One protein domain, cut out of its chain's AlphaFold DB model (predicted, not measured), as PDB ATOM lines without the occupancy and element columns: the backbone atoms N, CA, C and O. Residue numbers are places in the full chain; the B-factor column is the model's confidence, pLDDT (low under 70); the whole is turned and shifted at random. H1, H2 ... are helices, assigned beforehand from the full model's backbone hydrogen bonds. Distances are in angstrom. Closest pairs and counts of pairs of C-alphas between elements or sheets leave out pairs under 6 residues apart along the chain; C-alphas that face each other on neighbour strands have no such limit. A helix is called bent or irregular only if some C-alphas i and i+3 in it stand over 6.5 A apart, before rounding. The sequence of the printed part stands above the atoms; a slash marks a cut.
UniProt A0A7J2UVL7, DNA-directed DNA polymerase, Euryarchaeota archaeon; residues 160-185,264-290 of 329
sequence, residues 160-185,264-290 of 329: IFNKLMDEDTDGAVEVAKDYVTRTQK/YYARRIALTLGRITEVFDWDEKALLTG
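Overview. This is residues 160 to 185 and 264 to 290 of the 329 residues of the protein "DNA-directed DNA polymerase" of Euryarchaeota archaeon (UniProt A0A7J2UVL7). Two long helices, H2 and H3, lie side by side and run opposite ways, and two short helices pack on them. H1 folds back along the first part of H2 near one end of the elongated body, while H4 folds back after the kinked last part of H3 and crosses H2 and H3 steeply. The printed part has 53 residues with four named helices, H1, H2, H3 and H4 in chain order, and no named strand; the class is all helix. It is compact, with a radius of gyration of the C-alphas of 10.1 A, and spans 30 by 18 by 15 A.

Arrangement. The longest helix by residues is H3, residues 264 to 280, which has a kink of 51 degrees near residue 274. It is irregular, but only just: C-alphas 276 and 279 are 7.0 A apart. H3 touches H2, residues 169 to 184, at a shallow tilt of 13 degrees, opposite ways; their closest C-alphas are those of Ala 266 and Val 180, 5.2 A apart. H2 is the hub, touching three other helices. H1, residues 160 to 165, forms a helical hairpin with H2, opposite ways at a shallow tilt of 10 degrees. H2 touches H1 with residues 169 to 176 alone, and the closest C-alphas are those of Ile 160 and Ala 172, 4.8 A apart. H4, residues 284 to 289, touches H3 at a steep tilt of 68 degrees, only just short of about perpendicular, and they run opposite ways; the closest C-alphas, of Gly 274 and Glu 284, are 4.5 A apart. H2 touches H4 with residues 176 to 181 alone, at a steep tilt of 65 degrees, the same way; the closest C-alphas, of Lys 177 and Leu 287, are 5.6 A apart. The helix packing is part aligned, part crossed: two of the four touching pairs are at a shallow tilt. H1 and H3 are near each other, with 5 pairs of C-alphas within 10 A, and H1 and H4 are apart. In H1, H2 and H4 every O i to N i+4 pair is within hydrogen-bond range; in H3, 9 of 13 are.

Along the chain. H3 measures 24.1 A from first to last C-alpha, from C-alpha 264 at (29.701, -18.820, 43.982) to C-alpha 280. H2 measures 23.1 A. H1 begins at C-alpha 160, (20.776, -33.891, 55.203), and measures 8.7 A. H4 measures 8.8 A and ends at C-alpha 289, (16.409, -22.798, 40.422).

Size, cuts and confidence. The two C-alphas farthest apart, of Glu 167 and Tyr 264, are 30.8 A apart. Residues 186 to 263 are not printed, and C-alphas 185 and 264 across this cut are 12.1 A apart. The links H1 to H2 and H3 to H4 are tight, with 3 residues each; the link H2 to H3 runs across the cut. The mean pLDDT of the printed part is 95.4, and no printed residue is under 70.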
ATOM      1  N   ILE A 160      21.508 -33.071  56.180       95.81
ATOM      2  CA  ILE A 160      20.776 -33.891  55.203       95.81
ATOM      3  C   ILE A 160      20.919 -35.378  55.507       95.81
ATOM      4  O   ILE A 160      19.932 -36.107  55.472       95.81
ATOM      5  N   PHE A 161      22.121 -35.846  55.838       95.56
ATOM      6  CA  PHE A 161      22.318 -37.246  56.199       95.56
ATOM      7  C   PHE A 161      21.539 -37.628  57.449       95.56
ATOM      8  O   PHE A 161      20.913 -38.679  57.445       95.56
ATOM      9  N   ASN A 162      21.498 -36.775  58.472       95.31
ATOM     10  CA  ASN A 162      20.676 -37.024  59.654       95.31
ATOM     11  C   ASN A 162      19.194 -37.149  59.289       95.31
ATOM     12  O   ASN A 162      18.565 -38.119  59.695       95.31
ATOM     13  N   LYS A 163      18.673 -36.263  58.429       96.50
ATOM     14  CA  LYS A 163      17.308 -36.388  57.896       96.50
ATOM     15  C   LYS A 163      17.067 -37.723  57.193       96.50
ATOM     16  O   LYS A 163      16.068 -38.380  57.459       96.50
ATOM     17  N   LEU A 164      18.011 -38.170  56.367       94.94
ATOM     18  CA  LEU A 164      17.927 -39.479  55.712       94.94
ATOM     19  C   LEU A 164      17.990 -40.649  56.706       94.94
ATOM     20  O   LEU A 164      17.335 -41.662  56.486       94.94
ATOM     21  N   MET A 165      18.757 -40.525  57.792       94.75
ATOM     22  CA  MET A 165      18.823 -41.537  58.857       94.75
ATOM     23  C   MET A 165      17.589 -41.538  59.765       94.75
ATOM     24  O   MET A 165      17.364 -42.516  60.474       94.75
ATOM     25  N   ASP A 166      16.791 -40.475  59.731       95.06
ATOM     26  CA  ASP A 166      15.465 -40.405  60.350       95.06
ATOM     27  C   ASP A 166      14.351 -40.812  59.367       95.06
ATOM     28  O   ASP A 166      13.172 -40.628  59.656       95.06
ATOM     29  N   GLU A 167      14.724 -41.350  58.197       94.50
ATOM     30  CA  GLU A 167      13.827 -41.741  57.099       94.50
ATOM     31  C   GLU A 167      12.978 -40.578  56.530       94.50
ATOM     32  O   GLU A 167      12.033 -40.784  55.766       94.50
ATOM     33  N   ASP A 168      13.365 -39.332  56.826       96.19
ATOM     34  CA  ASP A 168      12.719 -38.091  56.389       96.19
ATOM     35  C   ASP A 168      13.320 -37.603  55.057       96.19
ATOM     36  O   ASP A 168      14.109 -36.655  54.993       96.19
ATOM     37  N   THR A 169      12.978 -38.303  53.970       94.75
ATOM     38  CA  THR A 169      13.491 -37.990  52.619       94.75
ATOM     39  C   THR A 169      13.016 -36.633  52.091       94.75
ATOM     40  O   THR A 169      13.811 -35.894  51.508       94.75
ATOM     41  N   ASP A 170      11.762 -36.263  52.354       95.50
ATOM     42  CA  ASP A 170      11.218 -34.959  51.966       95.50
ATOM     43  C   ASP A 170      11.909 -33.833  52.747       95.50
ATOM     44  O   ASP A 170      12.369 -32.853  52.158       95.50
ATOM     45  N   GLY A 171      12.084 -33.993  54.063       97.19
ATOM     46  CA  GLY A 171      12.808 -33.030  54.887       97.19
ATOM     47  C   GLY A 171      14.281 -32.897  54.507       97.19
ATOM     48  O   GLY A 171      14.826 -31.797  54.574       97.19
ATOM     49  N   ALA A 172      14.928 -33.973  54.048       96.94
ATOM     50  CA  ALA A 172      16.284 -33.917  53.507       96.94
ATOM     51  C   ALA A 172      16.368 -33.005  52.265       96.94
ATOM     52  O   ALA A 172      17.270 -32.169  52.162       96.94
ATOM     53  N   VAL A 173      15.405 -33.121  51.347       96.81
ATOM     54  CA  VAL A 173      15.313 -32.273  50.148       96.81
ATOM     55  C   VAL A 173      14.993 -30.819  50.511       96.81
ATOM     56  O   VAL A 173      15.630 -29.902  49.989       96.81
ATOM     57  N   GLU A 174      14.048 -30.584  51.421       97.44
ATOM     58  CA  GLU A 174      13.686 -29.228  51.853       97.44
ATOM     59  C   GLU A 174      14.849 -28.511  52.545       97.44
ATOM     60  O   GLU A 174      15.125 -27.346  52.253       97.44
ATOM     61  N   VAL A 175      15.609 -29.220  53.381       97.31
ATOM     62  CA  VAL A 175      16.839 -28.692  53.985       97.31
ATOM     63  C   VAL A 175      17.872 -28.334  52.912       97.31
ATOM     64  O   VAL A 175      18.483 -27.266  52.984       97.31
ATOM     65  N   ALA A 176      18.058 -29.176  51.890       97.50
ATOM     66  CA  ALA A 176      18.988 -28.883  50.799       97.50
ATOM     67  C   ALA A 176      18.619 -27.590  50.057       97.50
ATOM     68  O   ALA A 176      19.477 -26.733  49.827       97.50
ATOM     69  N   LYS A 177      17.331 -27.418  49.736       97.81
ATOM     70  CA  LYS A 177      16.804 -26.193  49.117       97.81
ATOM     71  C   LYS A 177      16.988 -24.973  50.009       97.81
ATOM     72  O   LYS A 177      17.358 -23.910  49.504       97.81
ATOM     73  N   ASP A 178      16.736 -25.106  51.312       97.69
ATOM     74  CA  ASP A 178      16.880 -24.013  52.275       97.69
ATOM     75  C   ASP A 178      18.325 -23.511  52.334       97.69
ATOM     76  O   ASP A 178      18.558 -22.309  52.182       97.69
ATOM     77  N   TYR A 179      19.308 -24.413  52.454       98.06
ATOM     78  CA  TYR A 179      20.725 -24.033  52.468       98.06
ATOM     79  C   TYR A 179      21.131 -23.279  51.196       98.06
ATOM     80  O   TYR A 179      21.770 -22.225  51.284       98.06
ATOM     81  N   VAL A 180      20.729 -23.762  50.015       97.94
ATOM     82  CA  VAL A 180      21.022 -23.080  48.741       97.94
ATOM     83  C   VAL A 180      20.338 -21.711  48.691       97.94
ATOM     84  O   VAL A 180      20.996 -20.700  48.445       97.94
ATOM     85  N   THR A 181      19.049 -21.646  49.029       97.69
ATOM     86  CA  THR A 181      18.244 -20.416  48.983       97.69
ATOM     87  C   THR A 181      18.748 -19.354  49.961       97.69
ATOM     88  O   THR A 181      18.847 -18.172  49.615       97.69
ATOM     89  N   ARG A 182      19.066 -19.734  51.203       97.75
ATOM     90  CA  ARG A 182      19.624 -18.817  52.207       97.75
ATOM     91  C   ARG A 182      20.990 -18.312  51.788       97.75
ATOM     92  O   ARG A 182      21.253 -17.124  51.969       97.75
ATOM     93  N   THR A 183      21.812 -19.168  51.185       98.00
ATOM     94  CA  THR A 183      23.119 -18.765  50.660       98.00
ATOM     95  C   THR A 183      22.963 -17.749  49.536       98.00
ATOM     96  O   THR A 183      23.531 -16.669  49.649       98.00
ATOM     97  N   GLN A 184      22.113 -18.006  48.532       97.25
ATOM     98  CA  GLN A 184      21.826 -17.050  47.444       97.25
ATOM     99  C   GLN A 184      21.333 -15.694  47.968       97.25
ATOM    100  O   GLN A 184      21.697 -14.641  47.446       97.25
ATOM    101  N   LYS A 185      20.514 -15.707  49.027       97.19
ATOM    102  CA  LYS A 185      19.970 -14.500  49.671       97.19
ATOM    103  C   LYS A 185      20.945 -13.825  50.644       97.19
ATOM    104  O   LYS A 185      20.569 -12.825  51.251       97.19
ATOM    105  N   TYR A 264      28.619 -17.825  43.928       97.31
ATOM    106  CA  TYR A 264      29.701 -18.820  43.982       97.31
ATOM    107  C   TYR A 264      29.467 -19.857  45.088       97.31
ATOM    108  O   TYR A 264      29.547 -21.065  44.841       97.31
ATOM    109  N   TYR A 265      29.151 -19.395  46.300       97.69
ATOM    110  CA  TYR A 265      28.930 -20.275  47.446       97.69
ATOM    111  C   TYR A 265      27.686 -21.152  47.266       97.69
ATOM    112  O   TYR A 265      27.761 -22.362  47.477       97.69
ATOM    113  N   ALA A 266      26.575 -20.577  46.799       97.75
ATOM    114  CA  ALA A 266      25.343 -21.308  46.532       97.75
ATOM    115  C   ALA A 266      25.546 -22.420  45.496       97.75
ATOM    116  O   ALA A 266      25.106 -23.543  45.727       97.75
ATOM    117  N   ARG A 267      26.280 -22.151  44.405       96.94
ATOM    118  CA  ARG A 267      26.633 -23.177  43.409       96.94
ATOM    119  C   ARG A 267      27.457 -24.311  44.001       96.94
ATOM    120  O   ARG A 267      27.164 -25.472  43.746       96.94
ATOM    121  N   ARG A 268      28.458 -24.012  44.837       95.56
ATOM    122  CA  ARG A 268      29.262 -25.065  45.487       95.56
ATOM    123  C   ARG A 268      28.441 -25.935  46.439       95.56
ATOM    124  O   ARG A 268      28.677 -27.144  46.505       95.56
ATOM    125  N   ILE A 269      27.483 -25.340  47.149       95.94
ATOM    126  CA  ILE A 269      26.542 -26.078  48.000       95.94
ATOM    127  C   ILE A 269      25.630 -26.934  47.124       95.94
ATOM    128  O   ILE A 269      25.587 -28.143  47.318       95.94
ATOM    129  N   ALA A 270      24.978 -26.351  46.117       97.00
ATOM    130  CA  ALA A 270      24.068 -27.062  45.223       97.00
ATOM    131  C   ALA A 270      24.747 -28.232  44.496       97.00
ATOM    132  O   ALA A 270      24.190 -29.323  44.456       97.00
ATOM    133  N   LEU A 271      25.980 -28.056  44.010       94.62
ATOM    134  CA  LEU A 271      26.781 -29.131  43.413       94.62
ATOM    135  C   LEU A 271      27.007 -30.291  44.393       94.62
ATOM    136  O   LEU A 271      26.989 -31.459  44.008       94.62
ATOM    137  N   THR A 272      27.259 -29.978  45.665       93.56
ATOM    138  CA  THR A 272      27.551 -30.995  46.682       93.56
ATOM    139  C   THR A 272      26.280 -31.712  47.127       93.56
ATOM    140  O   THR A 272      26.248 -32.941  47.154       93.56
ATOM    141  N   LEU A 273      25.225 -30.958  47.436       95.00
ATOM    142  CA  LEU A 273      23.956 -31.498  47.920       95.00
ATOM    143  C   LEU A 273      23.151 -32.170  46.801       95.00
ATOM    144  O   LEU A 273      22.455 -33.152  47.055       95.00
ATOM    145  N   GLY A 274      23.301 -31.713  45.557       93.88
ATOM    146  CA  GLY A 274      22.693 -32.326  44.377       93.88
ATOM    147  C   GLY A 274      23.139 -33.776  44.193       93.88
ATOM    148  O   GLY A 274      22.314 -34.635  43.930       93.88
ATOM    149  N   ARG A 275      24.407 -34.106  44.481       90.88
ATOM    150  CA  ARG A 275      24.899 -35.503  44.449       90.88
ATOM    151  C   ARG A 275      24.212 -36.425  45.462       90.88
ATOM    152  O   ARG A 275      24.277 -37.641  45.319       90.88
ATOM    153  N   ILE A 276      23.636 -35.860  46.523       92.88
ATOM    154  CA  ILE A 276      22.904 -36.604  47.554       92.88
ATOM    155  C   ILE A 276      21.420 -36.678  47.184       92.88
ATOM    156  O   ILE A 276      20.796 -37.718  47.358       92.88
ATOM    157  N   THR A 277      20.864 -35.578  46.676       94.12
ATOM    158  CA  THR A 277      19.421 -35.406  46.456       94.12
ATOM    159  C   THR A 277      18.946 -35.768  45.044       94.12
ATOM    160  O   THR A 277      17.747 -35.913  44.826       94.12
ATOM    161  N   GLU A 278      19.868 -36.039  44.118       92.19
ATOM    162  CA  GLU A 278      19.606 -36.518  42.752       92.19
ATOM    163  C   GLU A 278      18.700 -37.753  42.729       92.19
ATOM    164  O   GLU A 278      17.804 -37.847  41.896       92.19
ATOM    165  N   VAL A 279      18.878 -38.678  43.676       90.69
ATOM    166  CA  VAL A 279      18.050 -39.895  43.780       90.69
ATOM    167  C   VAL A 279      16.586 -39.614  44.129       90.69
ATOM    168  O   VAL A 279      15.751 -40.513  44.041       90.69
ATOM    169  N   PHE A 280      16.289 -38.380  44.534       92.25
ATOM    170  CA  PHE A 280      14.954 -37.851  44.795       92.25
ATOM    171  C   PHE A 280      14.531 -36.833  43.722       92.25
ATOM    172  O   PHE A 280      13.656 -36.007  43.968       92.25
ATOM    173  N   ASP A 281      15.163 -36.867  42.544       91.69
ATOM    174  CA  ASP A 281      14.919 -35.969  41.410       91.69
ATOM    175  C   ASP A 281      15.268 -34.488  41.695       91.69
ATOM    176  O   ASP A 281      14.652 -33.572  41.143       91.69
ATOM    177  N   TRP A 282      16.254 -34.233  42.568       94.44
ATOM    178  CA  TRP A 282      16.791 -32.893  42.857       94.44
ATOM    179  C   TRP A 282      18.298 -32.832  42.596       94.44
ATOM    180  O   TRP A 282      19.112 -33.127  43.463       94.44
ATOM    181  N   ASP A 283      18.684 -32.436  41.384       94.69
ATOM    182  CA  ASP A 283      20.083 -32.207  41.016       94.69
ATOM    183  C   ASP A 283      20.566 -30.781  41.370       94.69
ATOM    184  O   ASP A 283      19.824 -29.955  41.910       94.69
ATOM    185  N   GLU A 284      21.828 -30.466  41.052       95.50
ATOM    186  CA  GLU A 284      22.415 -29.131  41.261       95.50
ATOM    187  C   GLU A 284      21.541 -28.008  40.678       95.50
ATOM    188  O   GLU A 284      21.318 -26.978  41.320       95.50
ATOM    189  N   LYS A 285      21.030 -28.196  39.458       94.94
ATOM    190  CA  LYS A 285      20.263 -27.175  38.744       94.94
ATOM    191  C   LYS A 285      18.879 -26.995  39.359       94.94
ATOM    192  O   LYS A 285      18.419 -25.858  39.497       94.94
ATOM    193  N   ALA A 286      18.224 -28.087  39.738       95.38
ATOM    194  CA  ALA A 286      16.944 -28.057  40.426       95.38
ATOM    195  C   ALA A 286      17.071 -27.323  41.765       95.38
ATOM    196  O   ALA A 286      16.264 -26.441  42.056       95.38
ATOM    197  N   LEU A 287      18.132 -27.594  42.533       96.19
ATOM    198  CA  LEU A 287      18.409 -26.893  43.787       96.19
ATOM    199  C   LEU A 287      18.674 -25.392  43.587       96.19
ATOM    200  O   LEU A 287      18.176 -24.584  44.364       96.19
ATOM    201  N   LEU A 288      19.416 -25.002  42.543       94.56
ATOM    202  CA  LEU A 288      19.706 -23.589  42.249       94.56
ATOM    203  C   LEU A 288      18.485 -22.799  41.772       94.56
ATOM    204  O   LEU A 288      18.375 -21.608  42.065       94.56
ATOM    205  N   THR A 289      17.603 -23.438  41.002       92.50
ATOM    206  CA  THR A 289      16.409 -22.798  40.422       92.50
ATOM    207  C   THR A 289      15.177 -22.904  41.319       92.50
ATOM    208  O   THR A 289      14.221 -22.154  41.131       92.50
ATOM    209  N   GLY A 290      15.185 -23.819  42.292       86.69
ATOM    210  CA  GLY A 290      14.037 -24.116  43.149       86.69
ATOM    211  C   GLY A 290      12.928 -24.910  42.451       86.69
ATOM    212  O   GLY A 290      11.843 -25.056  43.010       86.69
TER     213      GLY A 290